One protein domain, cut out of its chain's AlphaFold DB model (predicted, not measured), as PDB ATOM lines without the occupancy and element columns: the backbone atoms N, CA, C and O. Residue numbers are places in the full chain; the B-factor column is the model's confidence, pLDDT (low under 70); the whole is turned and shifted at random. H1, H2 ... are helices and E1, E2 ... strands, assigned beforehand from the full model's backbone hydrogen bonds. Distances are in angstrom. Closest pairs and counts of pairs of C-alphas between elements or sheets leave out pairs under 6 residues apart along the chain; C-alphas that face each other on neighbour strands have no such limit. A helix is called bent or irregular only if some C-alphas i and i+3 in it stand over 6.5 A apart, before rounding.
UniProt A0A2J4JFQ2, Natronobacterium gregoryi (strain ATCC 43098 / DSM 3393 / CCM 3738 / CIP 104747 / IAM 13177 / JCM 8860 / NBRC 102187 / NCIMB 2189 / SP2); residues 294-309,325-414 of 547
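Overview. This is residues 294 to 309 and 325 to 414 of the 547 residues of a protein of Natronobacterium gregoryi (strain ATCC 43098 / DSM 3393 / CCM 3738 / CIP 104747 / IAM 13177 / JCM 8860 / NBRC 102187 / NCIMB 2189 / SP2) (UniProt A0A2J4JFQ2). Four helices, H3, H4, H5 and H6, fold back and forth along the long axis as three helical hairpins in a curved row, and H1 packs on H3 from the hollow side of the curve. A small strand hairpin, E1 with E2, makes one end of the long axis, and the last residues, 413 to 414, pair with E1. The printed part has 106 residues, with six named helices and two named strands in the order H1 E1 E2 H2 H3 H4 H5 H6; the sheet E1 - E2 is antiparallel, and the class is mostly helix. The whole is compact, with a radius of gyration of the C-alphas of 14.1 A, yet elongated, spanning 46 by 24 by 22 A.

Arrangement. Look first at the hairpin of E1, residues 325 to 328, and E2, residues 331 to 334: N 326 and O 333 are 2.8 A apart, N 328 and O 331 2.9 A. Residues 413 to 414 pair antiparallel with residues 325 to 326 of E1. After E2 comes H2, residues 335 to 338, which touches no helix; it is close to but not clearly touching H3, residues 341 to 353, with C-alphas 335 and 341 closest at 7.8 A. H3 touches H4, residues 361 to 378, at Phe 344 and Val 378, closest C-alphas 6.3 A apart, opposite ways at a shallow tilt of 19 degrees. With residues 372 to 376 alone H4 touches H5, residues 390 to 400; the closest C-alphas, of Leu 375 and Gly 391, are 5.7 A apart, and the tilt is a shallow 11 degrees, opposite ways. H5 touches H6, residues 404 to 409, opposite ways at a shallow 13 degrees, with the C-alphas of Ser 397 and Gly 405 closest at 4.6 A. Go back to H1, residues 294 to 306: it touches H3 at a steep tilt of 45 degrees, the same way, with the C-alphas of Pro 297 and Glu 349 closest at 4.7 A. In H3, H4 and H5 every O i to N i+4 pair is within hydrogen-bond range; in H1 it is 8 of 9, in H6 1 of 2, and H2 is too short for such a pair.

Along the chain. Find C-alpha 294 at (9.070, 36.714, 2.492), where H1 begins; it runs 20.0 A and is irregular, C-alphas 294 and 297 being 7.1 A apart. E1 and E2 measure 9.3 A and 9.6 A, H2 5.9 A and H3 18.3 A. From C-alpha 361 at (34.935, 43.493, -5.512) H4 runs 25.5 A. H5 measures 15.5 A; H6, 9.0 A, ends at C-alpha 409, (17.998, 23.679, -6.624).

Size, cuts and confidence. The C-alphas of Asp 330 and Asp 356, the two farthest apart, are 46.1 A apart. Residues 310 to 324 are not printed, and C-alphas 309 and 325 are 27.2 A apart across the cut. The link from H4 to H5, 11 residues, is long. Mean pLDDT of the printed part is 86.2; residue 309 and residues 400 to 408 are under 70.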
ATOM      1  N   SER A 294       7.922  37.227   1.721       95.56
ATOM      2  CA  SER A 294       9.070  36.714   2.492       95.56
ATOM      3  C   SER A 294      10.363  36.580   1.680       95.56
ATOM      4  O   SER A 294      11.445  36.538   2.260       95.56
ATOM      5  N   VAL A 295      10.278  36.522   0.347       92.31
ATOM      6  CA  VAL A 295      11.448  36.401  -0.535       92.31
ATOM      7  C   VAL A 295      11.989  37.745  -1.033       92.31
ATOM      8  O   VAL A 295      13.008  37.752  -1.722       92.31
ATOM      9  N   LEU A 296      11.394  38.882  -0.651       92.06
ATOM     10  CA  LEU A 296      11.941  40.215  -0.954       92.06
ATOM     11  C   LEU A 296      13.414  40.387  -0.526       92.06
ATOM     12  O   LEU A 296      14.195  40.902  -1.333       92.06
ATOM     13  N   PRO A 297      13.869  39.870   0.640       92.56
ATOM     14  CA  PRO A 297      15.287  39.883   1.004       92.56
ATOM     15  C   PRO A 297      16.204  39.211  -0.027       92.56
ATOM     16  O   PRO A 297      17.351  39.623  -0.207       92.56
ATOM     17  N   VAL A 298      15.715  38.190  -0.742       90.06
ATOM     18  CA  VAL A 298      16.469  37.520  -1.812       90.06
ATOM     19  C   VAL A 298      16.639  38.454  -3.010       90.06
ATOM     20  O   VAL A 298      17.746  38.563  -3.545       90.06
ATOM     21  N   SER A 299      15.573  39.152  -3.412       87.69
ATOM     22  CA  SER A 299      15.609  40.121  -4.514       87.69
ATOM     23  C   SER A 299      16.518  41.305  -4.190       87.69
ATOM     24  O   SER A 299      17.406  41.624  -4.989       87.69
ATOM     25  N   ALA A 300      16.397  41.867  -2.984       88.31
ATOM     26  CA  ALA A 300      17.255  42.945  -2.495       88.31
ATOM     27  C   ALA A 300      18.738  42.528  -2.463       88.31
ATOM     28  O   ALA A 300      19.609  43.215  -3.010       88.31
ATOM     29  N   PHE A 301      19.042  41.351  -1.906       89.62
ATOM     30  CA  PHE A 301      20.408  40.827  -1.876       89.62
ATOM     31  C   PHE A 301      20.966  40.566  -3.283       89.62
ATOM     32  O   PHE A 301      22.130  40.863  -3.571       89.62
ATOM     33  N   SER A 302      20.150  40.018  -4.186       85.75
ATOM     34  CA  SER A 302      20.570  39.760  -5.564       85.75
ATOM     35  C   SER A 302      20.865  41.050  -6.323       85.75
ATOM     36  O   SER A 302      21.880  41.110  -7.020       85.75
ATOM     37  N   TRP A 303      20.055  42.099  -6.148       86.06
ATOM     38  CA  TRP A 303      20.325  43.414  -6.732       86.06
ATOM     39  C   TRP A 303      21.692  43.950  -6.287       86.06
ATOM     40  O   TRP A 303      22.515  44.343  -7.124       86.06
ATOM     41  N   LEU A 304      21.998  43.855  -4.988       88.00
ATOM     42  CA  LEU A 304      23.301  44.247  -4.443       88.00
ATOM     43  C   LEU A 304      24.464  43.446  -5.027       88.00
ATOM     44  O   LEU A 304      25.573  43.971  -5.183       88.00
ATOM     45  N   TRP A 305      24.239  42.169  -5.329       87.25
ATOM     46  CA  TRP A 305      25.275  41.276  -5.833       87.25
ATOM     47  C   TRP A 305      25.505  41.406  -7.346       87.25
ATOM     48  O   TRP A 305      26.657  41.404  -7.799       87.25
ATOM     49  N   ASN A 306      24.420  41.522  -8.115       82.56
ATOM     50  CA  ASN A 306      24.394  41.363  -9.570       82.56
ATOM     51  C   ASN A 306      24.194  42.670 -10.348       82.56
ATOM     52  O   ASN A 306      24.331  42.645 -11.570       82.56
ATOM     53  N   GLU A 307      23.896  43.794  -9.683       80.88
ATOM     54  CA  GLU A 307      23.600  45.091 -10.328       80.88
ATOM     55  C   GLU A 307      22.379  45.044 -11.268       80.88
ATOM     56  O   GLU A 307      22.207  45.910 -12.125       80.88
ATOM     57  N   ARG A 308      21.529  44.021 -11.126       71.75
ATOM     58  CA  ARG A 308      20.287  43.850 -11.880       71.75
ATOM     59  C   ARG A 308      19.147  43.668 -10.886       71.75
ATOM     60  O   ARG A 308      19.284  42.787 -10.035       71.75
ATOM     61  N   PRO A 309      18.071  44.469 -10.960       67.44
ATOM     62  CA  PRO A 309      16.899  44.211 -10.142       67.44
ATOM     63  C   PRO A 309      16.373  42.824 -10.507       67.44
ATOM     64  O   PRO A 309      16.210  42.499 -11.687       67.44
ATOM     65  N   ALA A 325       9.032  21.232  -1.114       95.25
ATOM     66  CA  ALA A 325       9.212  19.878  -0.613       95.25
ATOM     67  C   ALA A 325      10.072  19.082  -1.597       95.25
ATOM     68  O   ALA A 325       9.816  19.088  -2.796       95.25
ATOM     69  N   TYR A 326      11.094  18.403  -1.098       93.50
ATOM     70  CA  TYR A 326      11.937  17.514  -1.885       93.50
ATOM     71  C   TYR A 326      11.387  16.096  -1.834       93.50
ATOM     72  O   TYR A 326      10.952  15.634  -0.779       93.50
ATOM     73  N   VAL A 327      11.407  15.420  -2.980       88.75
ATOM     74  CA  VAL A 327      11.042  14.004  -3.078       88.75
ATOM     75  C   VAL A 327      12.302  13.176  -2.831       88.75
ATOM     76  O   VAL A 327      13.221  13.199  -3.650       88.75
ATOM     77  N   ASP A 328      12.352  12.490  -1.691       86.69
ATOM     78  CA  ASP A 328      13.456  11.623  -1.270       86.69
ATOM     79  C   ASP A 328      12.933  10.202  -1.040       86.69
ATOM     80  O   ASP A 328      12.285   9.923  -0.030       86.69
ATOM     81  N   GLU A 329      13.165   9.321  -2.016       83.12
ATOM     82  CA  GLU A 329      12.510   8.010  -2.106       83.12
ATOM     83  C   GLU A 329      10.978   8.156  -1.967       83.12
ATOM     84  O   GLU A 329      10.336   8.757  -2.826       83.12
ATOM     85  N   ASP A 330      10.408   7.660  -0.865       79.94
ATOM     86  CA  ASP A 330       8.975   7.712  -0.557       79.94
ATOM     87  C   ASP A 330       8.594   8.872   0.388       79.94
ATOM     88  O   ASP A 330       7.462   8.946   0.881       79.94
ATOM     89  N   ARG A 331       9.539   9.765   0.713       87.44
ATOM     90  CA  ARG A 331       9.349  10.868   1.664       87.44
ATOM     91  C   ARG A 331       9.264  12.219   0.963       87.44
ATOM     92  O   ARG A 331      10.002  12.520   0.032       87.44
ATOM     93  N   LEU A 332       8.397  13.067   1.508       92.19
ATOM     94  CA  LEU A 332       8.366  14.499   1.230       92.19
ATOM     95  C   LEU A 332       9.150  15.203   2.335       92.19
ATOM     96  O   LEU A 332       8.759  15.127   3.499       92.19
ATOM     97  N   VAL A 333      10.251  15.852   1.971       94.56
ATOM     98  CA  VAL A 333      11.146  16.554   2.897       94.56
ATOM     99  C   VAL A 333      10.997  18.059   2.665       94.56
ATOM    100  O   VAL A 333      11.503  18.568   1.660       94.56
ATOM    101  N   PRO A 334      10.272  18.802   3.520       95.81
ATOM    102  CA  PRO A 334      10.128  20.242   3.357       95.81
ATOM    103  C   PRO A 334      11.485  20.929   3.529       95.81
ATOM    104  O   PRO A 334      12.324  20.494   4.316       95.81
ATOM    105  N   ILE A 335      11.699  22.044   2.831       95.00
ATOM    106  CA  ILE A 335      12.953  22.807   2.922       95.00
ATOM    107  C   ILE A 335      13.283  23.229   4.363       95.00
ATOM    108  O   ILE A 335      14.451  23.299   4.735       95.00
ATOM    109  N   THR A 336      12.263  23.444   5.196       96.44
ATOM    110  CA  THR A 336      12.417  23.787   6.615       96.44
ATOM    111  C   THR A 336      12.911  22.638   7.495       96.44
ATOM    112  O   THR A 336      13.331  22.893   8.620       96.44
ATOM    113  N   GLU A 337      12.914  21.386   7.013       95.69
ATOM    114  CA  GLU A 337      13.505  20.249   7.742       95.69
ATOM    115  C   GLU A 337      15.038  20.357   7.799       95.69
ATOM    116  O   GLU A 337      15.648  19.913   8.771       95.69
ATOM    117  N   PHE A 338      15.666  20.986   6.797       95.06
ATOM    118  CA  PHE A 338      17.126  21.084   6.691       95.06
ATOM    119  C   PHE A 338      17.665  22.509   6.489       95.06
ATOM    120  O   PHE A 338      18.881  22.697   6.499       95.06
ATOM    121  N   VAL A 339      16.807  23.521   6.340       95.62
ATOM    122  CA  VAL A 339      17.187  24.942   6.304       95.62
ATOM    123  C   VAL A 339      16.358  25.724   7.320       95.62
ATOM    124  O   VAL A 339      15.134  25.745   7.240       95.62
ATOM    125  N   ASP A 340      17.011  26.455   8.224       96.69
ATOM    126  CA  ASP A 340      16.351  27.515   8.996       96.69
ATOM    127  C   ASP A 340      16.071  28.708   8.065       96.69
ATOM    128  O   ASP A 340      16.892  29.613   7.892       96.69
ATOM    129  N   VAL A 341      14.926  28.648   7.378       96.00
ATOM    130  CA  VAL A 341      14.518  29.630   6.363       96.00
ATOM    131  C   VAL A 341      14.310  31.014   6.983       96.00
ATOM    132  O   VAL A 341      14.722  32.010   6.393       96.00
ATOM    133  N   ASP A 342      13.739  31.085   8.188       95.38
ATOM    134  CA  ASP A 342      13.565  32.331   8.939       95.38
ATOM    135  C   ASP A 342      14.906  33.036   9.176       95.38
ATOM    136  O   ASP A 342      15.050  34.232   8.908       95.38
ATOM    137  N   GLU A 343      15.893  32.303   9.692       96.12
ATOM    138  CA  GLU A 343      17.219  32.848   9.957       96.12
ATOM    139  C   GLU A 343      17.974  33.181   8.666       96.12
ATOM    140  O   GLU A 343      18.657  34.206   8.594       96.12
ATOM    141  N   PHE A 344      17.818  32.361   7.627       95.62
ATOM    142  CA  PHE A 344      18.423  32.602   6.323       95.62
ATOM    143  C   PHE A 344      17.916  33.896   5.671       95.62
ATOM    144  O   PHE A 344      18.728  34.727   5.258       95.62
ATOM    145  N   LEU A 345      16.598  34.093   5.599       95.19
ATOM    146  CA  LEU A 345      15.998  35.273   4.970       95.19
ATOM    147  C   LEU A 345      16.335  36.558   5.736       95.19
ATOM    148  O   LEU A 345      16.750  37.536   5.115       95.19
ATOM    149  N   ARG A 346      16.283  36.537   7.077       95.19
ATOM    150  CA  ARG A 346      16.716  37.680   7.907       95.19
ATOM    151  C   ARG A 346      18.195  37.999   7.725       95.19
ATOM    152  O   ARG A 346      18.578  39.162   7.693       95.19
ATOM    153  N   ALA A 347      19.047  36.985   7.567       94.69
ATOM    154  CA  ALA A 347      20.461  37.216   7.293       94.69
ATOM    155  C   ALA A 347      20.691  37.889   5.928       94.69
ATOM    156  O   ALA A 347      21.612  38.698   5.804       94.69
ATOM    157  N   LEU A 348      19.884  37.572   4.909       93.44
ATOM    158  CA  LEU A 348      19.936  38.262   3.617       93.44
ATOM    159  C   LEU A 348      19.466  39.713   3.729       93.44
ATOM    160  O   LEU A 348      20.129  40.587   3.179       93.44
ATOM    161  N   GLU A 349      18.385  39.955   4.467       92.19
ATOM    162  CA  GLU A 349      17.851  41.293   4.743       92.19
ATOM    163  C   GLU A 349      18.891  42.165   5.461       92.19
ATOM    164  O   GLU A 349      19.281  43.211   4.953       92.19
ATOM    165  N   GLU A 350      19.475  41.674   6.562       93.19
ATOM    166  CA  GLU A 350      20.544  42.375   7.289       93.19
ATOM    167  C   GLU A 350      21.760  42.677   6.404       93.19
ATOM    168  O   GLU A 350      22.400  43.721   6.531       93.19
ATOM    169  N   LEU A 351      22.132  41.732   5.533       91.69
ATOM    170  CA  LEU A 351      23.219  41.935   4.582       91.69
ATOM    171  C   LEU A 351      22.855  42.970   3.523       91.69
ATOM    172  O   LEU A 351      23.766  43.637   3.027       91.69
ATOM    173  N   ALA A 352      21.578  43.069   3.160       89.06
ATOM    174  CA  ALA A 352      21.116  43.995   2.152       89.06
ATOM    175  C   ALA A 352      21.066  45.435   2.676       89.06
ATOM    176  O   ALA A 352      21.656  46.331   2.072       89.06
ATOM    177  N   ASP A 353      20.505  45.625   3.867       89.94
ATOM    178  CA  ASP A 353      20.349  46.925   4.528       89.94
ATOM    179  C   ASP A 353      21.679  47.621   4.870       89.94
ATOM    180  O   ASP A 353      21.732  48.825   5.126       89.94
ATOM    181  N   GLU A 354      22.795  46.886   4.882       91.56
ATOM    182  CA  GLU A 354      24.128  47.456   5.105       91.56
ATOM    183  C   GLU A 354      24.636  48.324   3.937       91.56
ATOM    184  O   GLU A 354      25.648  49.025   4.096       91.56
ATOM    185  N   PHE A 355      23.995  48.271   2.762       89.69
ATOM    186  CA  PHE A 355      24.507  48.884   1.537       89.69
ATOM    187  C   PHE A 355      23.420  49.596   0.718       89.69
ATOM    188  O   PHE A 355      22.472  48.983   0.256       89.69
ATOM    189  N   ASP A 356      23.653  50.870   0.389       85.44
ATOM    190  CA  ASP A 356      22.770  51.657  -0.496       85.44
ATOM    191  C   ASP A 356      23.106  51.511  -1.997       85.44
ATOM    192  O   ASP A 356      22.563  52.217  -2.850       85.44
ATOM    193  N   ALA A 357      24.099  50.686  -2.338       87.88
ATOM    194  CA  ALA A 357      24.582  50.521  -3.705       87.88
ATOM    195  C   ALA A 357      25.204  49.133  -3.917       87.88
ATOM    196  O   ALA A 357      25.742  48.553  -2.964       87.88
ATOM    197  N   PRO A 358      25.233  48.631  -5.165       89.38
ATOM    198  CA  PRO A 358      25.804  47.327  -5.463       89.38
ATOM    199  C   PRO A 358      27.255  47.152  -5.007       89.38
ATOM    200  O   PRO A 358      28.081  48.072  -5.019       89.38
ATOM    201  N   LEU A 359      27.583  45.921  -4.621       89.25
ATOM    202  CA  LEU A 359      28.832  45.594  -3.948       89.25
ATOM    203  C   LEU A 359      30.031  45.673  -4.896       89.25
ATOM    204  O   LEU A 359      30.106  44.978  -5.914       89.25
ATOM    205  N   GLY A 360      31.061  46.415  -4.489       89.44
ATOM    206  CA  GLY A 360      32.377  46.368  -5.118       89.44
ATOM    207  C   GLY A 360      33.117  45.051  -4.837       89.44
ATOM    208  O   GLY A 360      32.796  44.302  -3.917       89.44
ATOM    209  N   ARG A 361      34.193  44.775  -5.587       86.62
ATOM    210  CA  ARG A 361      34.935  43.493  -5.512       86.62
ATOM    211  C   ARG A 361      35.366  43.083  -4.096       86.62
ATOM    212  O   ARG A 361      35.251  41.917  -3.733       86.62
ATOM    213  N   LEU A 362      35.883  44.028  -3.304       88.62
ATOM    214  CA  LEU A 362      36.330  43.745  -1.933       88.62
ATOM    215  C   LEU A 362      35.145  43.501  -0.985       88.62
ATOM    216  O   LEU A 362      35.234  42.641  -0.111       88.62
ATOM    217  N   GLN A 363      34.041  44.229  -1.177       91.56
ATOM    218  CA  GLN A 363      32.811  44.041  -0.409       91.56
ATOM    219  C   GLN A 363      32.188  42.675  -0.713       91.56
ATOM    220  O   GLN A 363      31.894  41.953   0.233       91.56
ATOM    221  N   ARG A 364      32.123  42.246  -1.986       90.06
ATOM    222  CA  ARG A 364      31.646  40.899  -2.370       90.06
ATOM    223  C   ARG A 364      32.418  39.782  -1.672       90.06
ATOM    224  O   ARG A 364      31.814  38.833  -1.191       90.06
ATOM    225  N   ALA A 365      33.742  39.899  -1.547       88.75
ATOM    226  CA  ALA A 365      34.538  38.901  -0.828       88.75
ATOM    227  C   ALA A 365      34.173  38.823   0.669       88.75
ATOM    228  O   ALA A 365      34.075  37.730   1.229       88.75
ATOM    229  N   ARG A 366      33.949  39.975   1.317       90.81
ATOM    230  CA  ARG A 366      33.542  40.050   2.729       90.81
ATOM    231  C   ARG A 366      32.119  39.528   2.936       90.81
ATOM    232  O   ARG A 366      31.924  38.665   3.787       90.81
ATOM    233  N   VAL A 367      31.162  40.024   2.153       91.50
ATOM    234  CA  VAL A 367      29.746  39.627   2.205       91.50
ATOM    235  C   VAL A 367      29.600  38.144   1.883       91.50
ATOM    236  O   VAL A 367      29.013  37.417   2.669       91.50
ATOM    237  N   GLY A 368      30.247  37.653   0.823       90.12
ATOM    238  CA  GLY A 368      30.232  36.232   0.473       90.12
ATOM    239  C   GLY A 368      30.828  35.326   1.558       90.12
ATOM    240  O   GLY A 368      30.379  34.197   1.723       90.12
ATOM    241  N   THR A 369      31.798  35.815   2.344       90.88
ATOM    242  CA  THR A 369      32.321  35.072   3.507       90.88
ATOM    243  C   THR A 369      31.307  35.022   4.650       90.88
ATOM    244  O   THR A 369      31.155  33.968   5.264       90.88
ATOM    245  N   ARG A 370      30.607  36.132   4.936       91.94
ATOM    246  CA  ARG A 370      29.535  36.160   5.943       91.94
ATOM    247  C   ARG A 370      28.373  35.269   5.519       91.94
ATOM    248  O   ARG A 370      27.989  34.408   6.292       91.94
ATOM    249  N   LEU A 371      27.918  35.370   4.273       91.12
ATOM    250  CA  LEU A 371      26.871  34.502   3.740       91.12
ATOM    251  C   LEU A 371      27.255  33.017   3.810       91.12
ATOM    252  O   LEU A 371      26.454  32.202   4.239       91.12
ATOM    253  N   ALA A 372      28.490  32.647   3.455       91.56
ATOM    254  CA  ALA A 372      28.945  31.262   3.587       91.56
ATOM    255  C   ALA A 372      28.948  30.767   5.047       91.56
ATOM    256  O   ALA A 372      28.724  29.582   5.290       91.56
ATOM    257  N   TYR A 373      29.218  31.656   6.009       93.56
ATOM    258  CA  TYR A 373      29.115  31.353   7.436       93.56
ATOM    259  C   TYR A 373      27.655  31.185   7.875       93.56
ATOM    260  O   TYR A 373      27.356  30.214   8.565       93.56
ATOM    261  N   GLU A 374      26.752  32.063   7.433       93.44
ATOM    262  CA  GLU A 374      25.318  31.928   7.712       93.44
ATOM    263  C   GLU A 374      24.761  30.633   7.119       93.44
ATOM    264  O   GLU A 374      24.155  29.850   7.837       93.44
ATOM    265  N   LEU A 375      25.089  30.306   5.865       91.94
ATOM    266  CA  LEU A 375      24.701  29.037   5.237       91.94
ATOM    267  C   LEU A 375      25.231  27.810   5.978       91.94
ATOM    268  O   LEU A 375      24.561  26.789   6.045       91.94
ATOM    269  N   TYR A 376      26.435  27.880   6.546       92.38
ATOM    270  CA  TYR A 376      26.956  26.797   7.383       92.38
ATOM    271  C   TYR A 376      26.159  26.620   8.687       92.38
ATOM    272  O   TYR A 376      26.162  25.529   9.249       92.38
ATOM    273  N   ARG A 377      25.523  27.686   9.178       94.94
ATOM    274  CA  ARG A 377      24.782  27.717  10.440       94.94
ATOM    275  C   ARG A 377      23.323  27.301  10.277       94.94
ATOM    276  O   ARG A 377      22.836  26.559  11.119       94.94
ATOM    277  N   VAL A 378      22.672  27.773   9.215       95.38
ATOM    278  CA  VAL A 378      21.235  27.563   8.972       95.38
ATOM    279  C   VAL A 378      20.929  26.259   8.241       95.38
ATOM    280  O   VAL A 378      19.798  25.800   8.304       95.38
ATOM    281  N   VAL A 379      21.905  25.660   7.545       94.81
ATOM    282  CA  VAL A 379      21.702  24.404   6.805       94.81
ATOM    283  C   VAL A 379      22.157  23.207   7.640       94.81
ATOM    284  O   VAL A 379      23.358  23.030   7.883       94.81
ATOM    285  N   ASP A 380      21.217  22.342   8.017       93.81
ATOM    286  CA  ASP A 380      21.505  21.034   8.597       93.81
ATOM    287  C   ASP A 380      21.791  20.004   7.497       93.81
ATOM    288  O   ASP A 380      20.919  19.303   6.993       93.81
ATOM    289  N   ARG A 381      23.075  19.857   7.172       89.94
ATOM    290  CA  ARG A 381      23.566  18.895   6.167       89.94
ATOM    291  C   ARG A 381      23.317  17.429   6.516       89.94
ATOM    292  O   ARG A 381      23.605  16.565   5.697       89.94
ATOM    293  N   SER A 382      22.915  17.123   7.750       89.62
ATOM    294  CA  SER A 382      22.557  15.757   8.143       89.62
ATOM    295  C   SER A 382      21.090  15.422   7.875       89.62
ATOM    296  O   SER A 382      20.748  14.241   7.876       89.62
ATOM    297  N   ALA A 383      20.266  16.445   7.633       90.62
ATOM    298  CA  ALA A 383      18.863  16.337   7.252       90.62
ATOM    299  C   ALA A 383      18.623  16.641   5.757       90.62
ATOM    300  O   ALA A 383      17.516  16.435   5.272       90.62
ATOM    301  N   GLU A 384      19.638  17.122   5.023       89.25
ATOM    302  CA  GLU A 384      19.571  17.278   3.563       89.25
ATOM    303  C   GLU A 384      19.314  15.912   2.886       89.25
ATOM    304  O   GLU A 384      20.014  14.946   3.208       89.25
ATOM    305  N   PRO A 385      18.370  15.825   1.927       88.31
ATOM    306  CA  PRO A 385      18.248  14.662   1.049       88.31
ATOM    307  C   PRO A 385      19.554  14.368   0.292       88.31
ATOM    308  O   PRO A 385      20.327  15.285   0.010       88.31
ATOM    309  N   ASP A 386      19.784  13.110  -0.094       82.19
ATOM    310  CA  ASP A 386      21.077  12.657  -0.643       82.19
ATOM    311  C   ASP A 386      21.528  13.438  -1.897       82.19
ATOM    312  O   ASP A 386      22.716  13.742  -2.056       82.19
ATOM    313  N   ASP A 387      20.579  13.807  -2.761       81.06
ATOM    314  CA  ASP A 387      20.827  14.568  -3.993       81.06
ATOM    315  C   ASP A 387      20.730  16.095  -3.804       81.06
ATOM    316  O   ASP A 387      20.866  16.853  -4.770       81.06
ATOM    317  N   VAL A 388      20.514  16.572  -2.572       84.31
ATOM    318  CA  VAL A 388      20.343  17.992  -2.246       84.31
ATOM    319  C   VAL A 388      21.591  18.560  -1.587       84.31
ATOM    320  O   VAL A 388      22.094  18.064  -0.582       84.31
ATOM    321  N   HIS A 389      22.100  19.653  -2.153       86.19
ATOM    322  CA  HIS A 389      23.269  20.359  -1.628       86.19
ATOM    323  C   HIS A 389      23.022  21.870  -1.610       86.19
ATOM    324  O   HIS A 389      23.708  22.640  -2.297       86.19
ATOM    325  N   PHE A 390      22.047  22.311  -0.815       84.69
ATOM    326  CA  PHE A 390      21.472  23.657  -0.878       84.69
ATOM    327  C   PHE A 390      22.531  24.758  -0.746       84.69
ATOM    328  O   PHE A 390      22.693  25.610  -1.626       84.69
ATOM    329  N   GLY A 391      23.333  24.702   0.322       83.00
ATOM    330  CA  GLY A 391      24.353  25.721   0.581       83.00
ATOM    331  C   GLY A 391      25.437  25.773  -0.502       83.00
ATOM    332  O   GLY A 391      26.009  26.832  -0.770       83.00
ATOM    333  N   ARG A 392      25.719  24.642  -1.157       84.25
ATOM    334  CA  ARG A 392      26.679  24.581  -2.262       84.25
ATOM    335  C   ARG A 392      26.106  25.234  -3.515       84.25
ATOM    336  O   ARG A 392      26.794  26.070  -4.100       84.25
ATOM    337  N   TRP A 393      24.882  24.884  -3.898       84.00
ATOM    338  CA  TRP A 393      24.222  25.426  -5.086       84.00
ATOM    339  C   TRP A 393      24.053  26.940  -5.008       84.00
ATOM    340  O   TRP A 393      24.385  27.645  -5.962       84.00
ATOM    341  N   LEU A 394      23.649  27.457  -3.844       80.50
ATOM    342  CA  LEU A 394      23.506  28.897  -3.646       80.50
ATOM    343  C   LEU A 394      24.852  29.630  -3.785       80.50
ATOM    344  O   LEU A 394      24.955  30.643  -4.479       80.50
ATOM    345  N   LEU A 395      25.925  29.098  -3.187       81.50
ATOM    346  CA  LEU A 395      27.268  29.679  -3.318       81.50
ATOM    347  C   LEU A 395      27.826  29.582  -4.746       81.50
ATOM    348  O   LEU A 395      28.603  30.446  -5.157       81.50
ATOM    349  N   GLU A 396      27.483  28.530  -5.487       80.44
ATOM    350  CA  GLU A 396      27.855  28.372  -6.893       80.44
ATOM    351  C   GLU A 396      27.112  29.381  -7.778       80.44
ATOM    352  O   GLU A 396      27.775  30.071  -8.555       80.44
ATOM    353  N   SER A 397      25.800  29.568  -7.582       75.19
ATOM    354  CA  SER A 397      24.995  30.559  -8.313       75.19
ATOM    355  C   SER A 397      25.531  31.986  -8.138       75.19
ATOM    356  O   SER A 397      25.719  32.715  -9.113       75.19
ATOM    357  N   LEU A 398      25.915  32.368  -6.915       74.31
ATOM    358  CA  LEU A 398      26.513  33.683  -6.654       74.31
ATOM    359  C   LEU A 398      27.892  33.867  -7.303       74.31
ATOM    360  O   LEU A 398      28.295  34.992  -7.609       74.31
ATOM    361  N   ARG A 399      28.653  32.785  -7.495       74.00
ATOM    362  CA  ARG A 399      29.976  32.844  -8.138       74.00
ATOM    363  C   ARG A 399      29.886  32.884  -9.651       74.00
ATOM    364  O   ARG A 399      30.699  33.572 -10.267       74.00
ATOM    365  N   SER A 400      28.970  32.118 -10.235       65.44
ATOM    366  CA  SER A 400      28.785  32.082 -11.681       65.44
ATOM    367  C   SER A 400      28.049  33.322 -12.184       65.44
ATOM    368  O   SER A 400      28.274  33.724 -13.323       65.44
ATOM    369  N   GLY A 401      27.218  33.952 -11.342       59.81
ATOM    370  CA  GLY A 401      26.303  35.009 -11.778       59.81
ATOM    371  C   GLY A 401      25.265  34.484 -12.776       59.81
ATOM    372  O   GLY A 401      24.721  35.257 -13.559       59.81
ATOM    373  N   THR A 402      25.052  33.163 -12.794       55.62
ATOM    374  CA  THR A 402      24.141  32.453 -13.695       55.62
ATOM    375  C   THR A 402      23.122  31.644 -12.899       55.62
ATOM    376  O   THR A 402      23.338  31.277 -11.739       55.62
ATOM    377  N   TYR A 403      22.014  31.325 -13.565       53.94
ATOM    378  CA  TYR A 403      20.922  30.507 -13.040       53.94
ATOM    379  C   TYR A 403      21.271  29.011 -12.913       53.94
ATOM    380  O   TYR A 403      20.438  28.234 -12.461       53.94
ATOM    381  N   ASP A 404      22.490  28.583 -13.257       53.72
ATOM    382  CA  ASP A 404      22.861  27.157 -13.287       53.72
ATOM    383  C   ASP A 404      22.716  26.477 -11.913       53.72
ATOM    384  O   ASP A 404      22.255  25.342 -11.825       53.72
ATOM    385  N   GLY A 405      23.037  27.185 -10.821       57.69
ATOM    386  CA  GLY A 405      22.822  26.677  -9.459       57.69
ATOM    387  C   GLY A 405      21.344  26.613  -9.053       57.69
ATOM    388  O   GLY A 405      20.973  25.791  -8.220       57.69
ATOM    389  N   LEU A 406      20.487  27.434  -9.668       63.84
ATOM    390  CA  LEU A 406      19.040  27.405  -9.437       63.84
ATOM    391  C   LEU A 406      18.381  26.232 -10.166       63.84
ATOM    392  O   LEU A 406      17.417  25.679  -9.652       63.84
ATOM    393  N   VAL A 407      18.906  25.807 -11.319       68.31
ATOM    394  CA  VAL A 407      18.423  24.595 -12.009       68.31
ATOM    395  C   VAL A 407      18.605  23.361 -11.127       68.31
ATOM    396  O   VAL A 407      17.693  22.545 -11.022       68.31
ATOM    397  N   GLU A 408      19.758  23.241 -10.468       69.94
ATOM    398  CA  GLU A 408      20.022  22.141  -9.536       69.94
ATOM    399  C   GLU A 408      19.163  22.253  -8.269       69.94
ATOM    400  O   GLU A 408      18.616  21.247  -7.835       69.94
ATOM    401  N   PHE A 409      18.933  23.465  -7.741       73.19
ATOM    402  CA  PHE A 409      17.998  23.679  -6.624       73.19
ATOM    403  C   PHE A 409      16.578  23.184  -6.924       73.19
ATOM    404  O   PHE A 409      15.954  22.578  -6.055       73.19
ATOM    405  N   HIS A 410      16.085  23.422  -8.143       75.44
ATOM    406  CA  HIS A 410      14.756  22.983  -8.572       75.44
ATOM    407  C   HIS A 410      14.714  21.510  -9.009       75.44
ATOM    408  O   HIS A 410      13.632  20.974  -9.253       75.44
ATOM    409  N   ARG A 411      15.862  20.824  -9.129       74.00
ATOM    410  CA  ARG A 411      15.885  19.397  -9.468       74.00
ATOM    411  C   ARG A 411      15.313  18.610  -8.285       74.00
ATOM    412  O   ARG A 411      15.829  18.695  -7.179       74.00
ATOM    413  N   ASN A 412      14.245  17.852  -8.537       78.50
ATOM    414  CA  ASN A 412      13.482  17.085  -7.539       78.50
ATOM    415  C   ASN A 412      12.843  17.924  -6.414       78.50
ATOM    416  O   ASN A 412      12.314  17.360  -5.455       78.50
ATOM    417  N   ALA A 413      12.858  19.254  -6.533       89.88
ATOM    418  CA  ALA A 413      12.109  20.133  -5.653       89.88
ATOM    419  C   ALA A 413      10.703  20.317  -6.219       89.88
ATOM    420  O   ALA A 413      10.526  20.767  -7.354       89.88
ATOM    421  N   LEU A 414       9.703  19.996  -5.412       94.94
ATOM    422  CA  LEU A 414       8.313  20.285  -5.698       94.94
ATOM    423  C   LEU A 414       7.959  21.630  -5.064       94.94
ATOM    424  O   LEU A 414       7.964  21.778  -3.840       94.94
TER     425      LEU A 414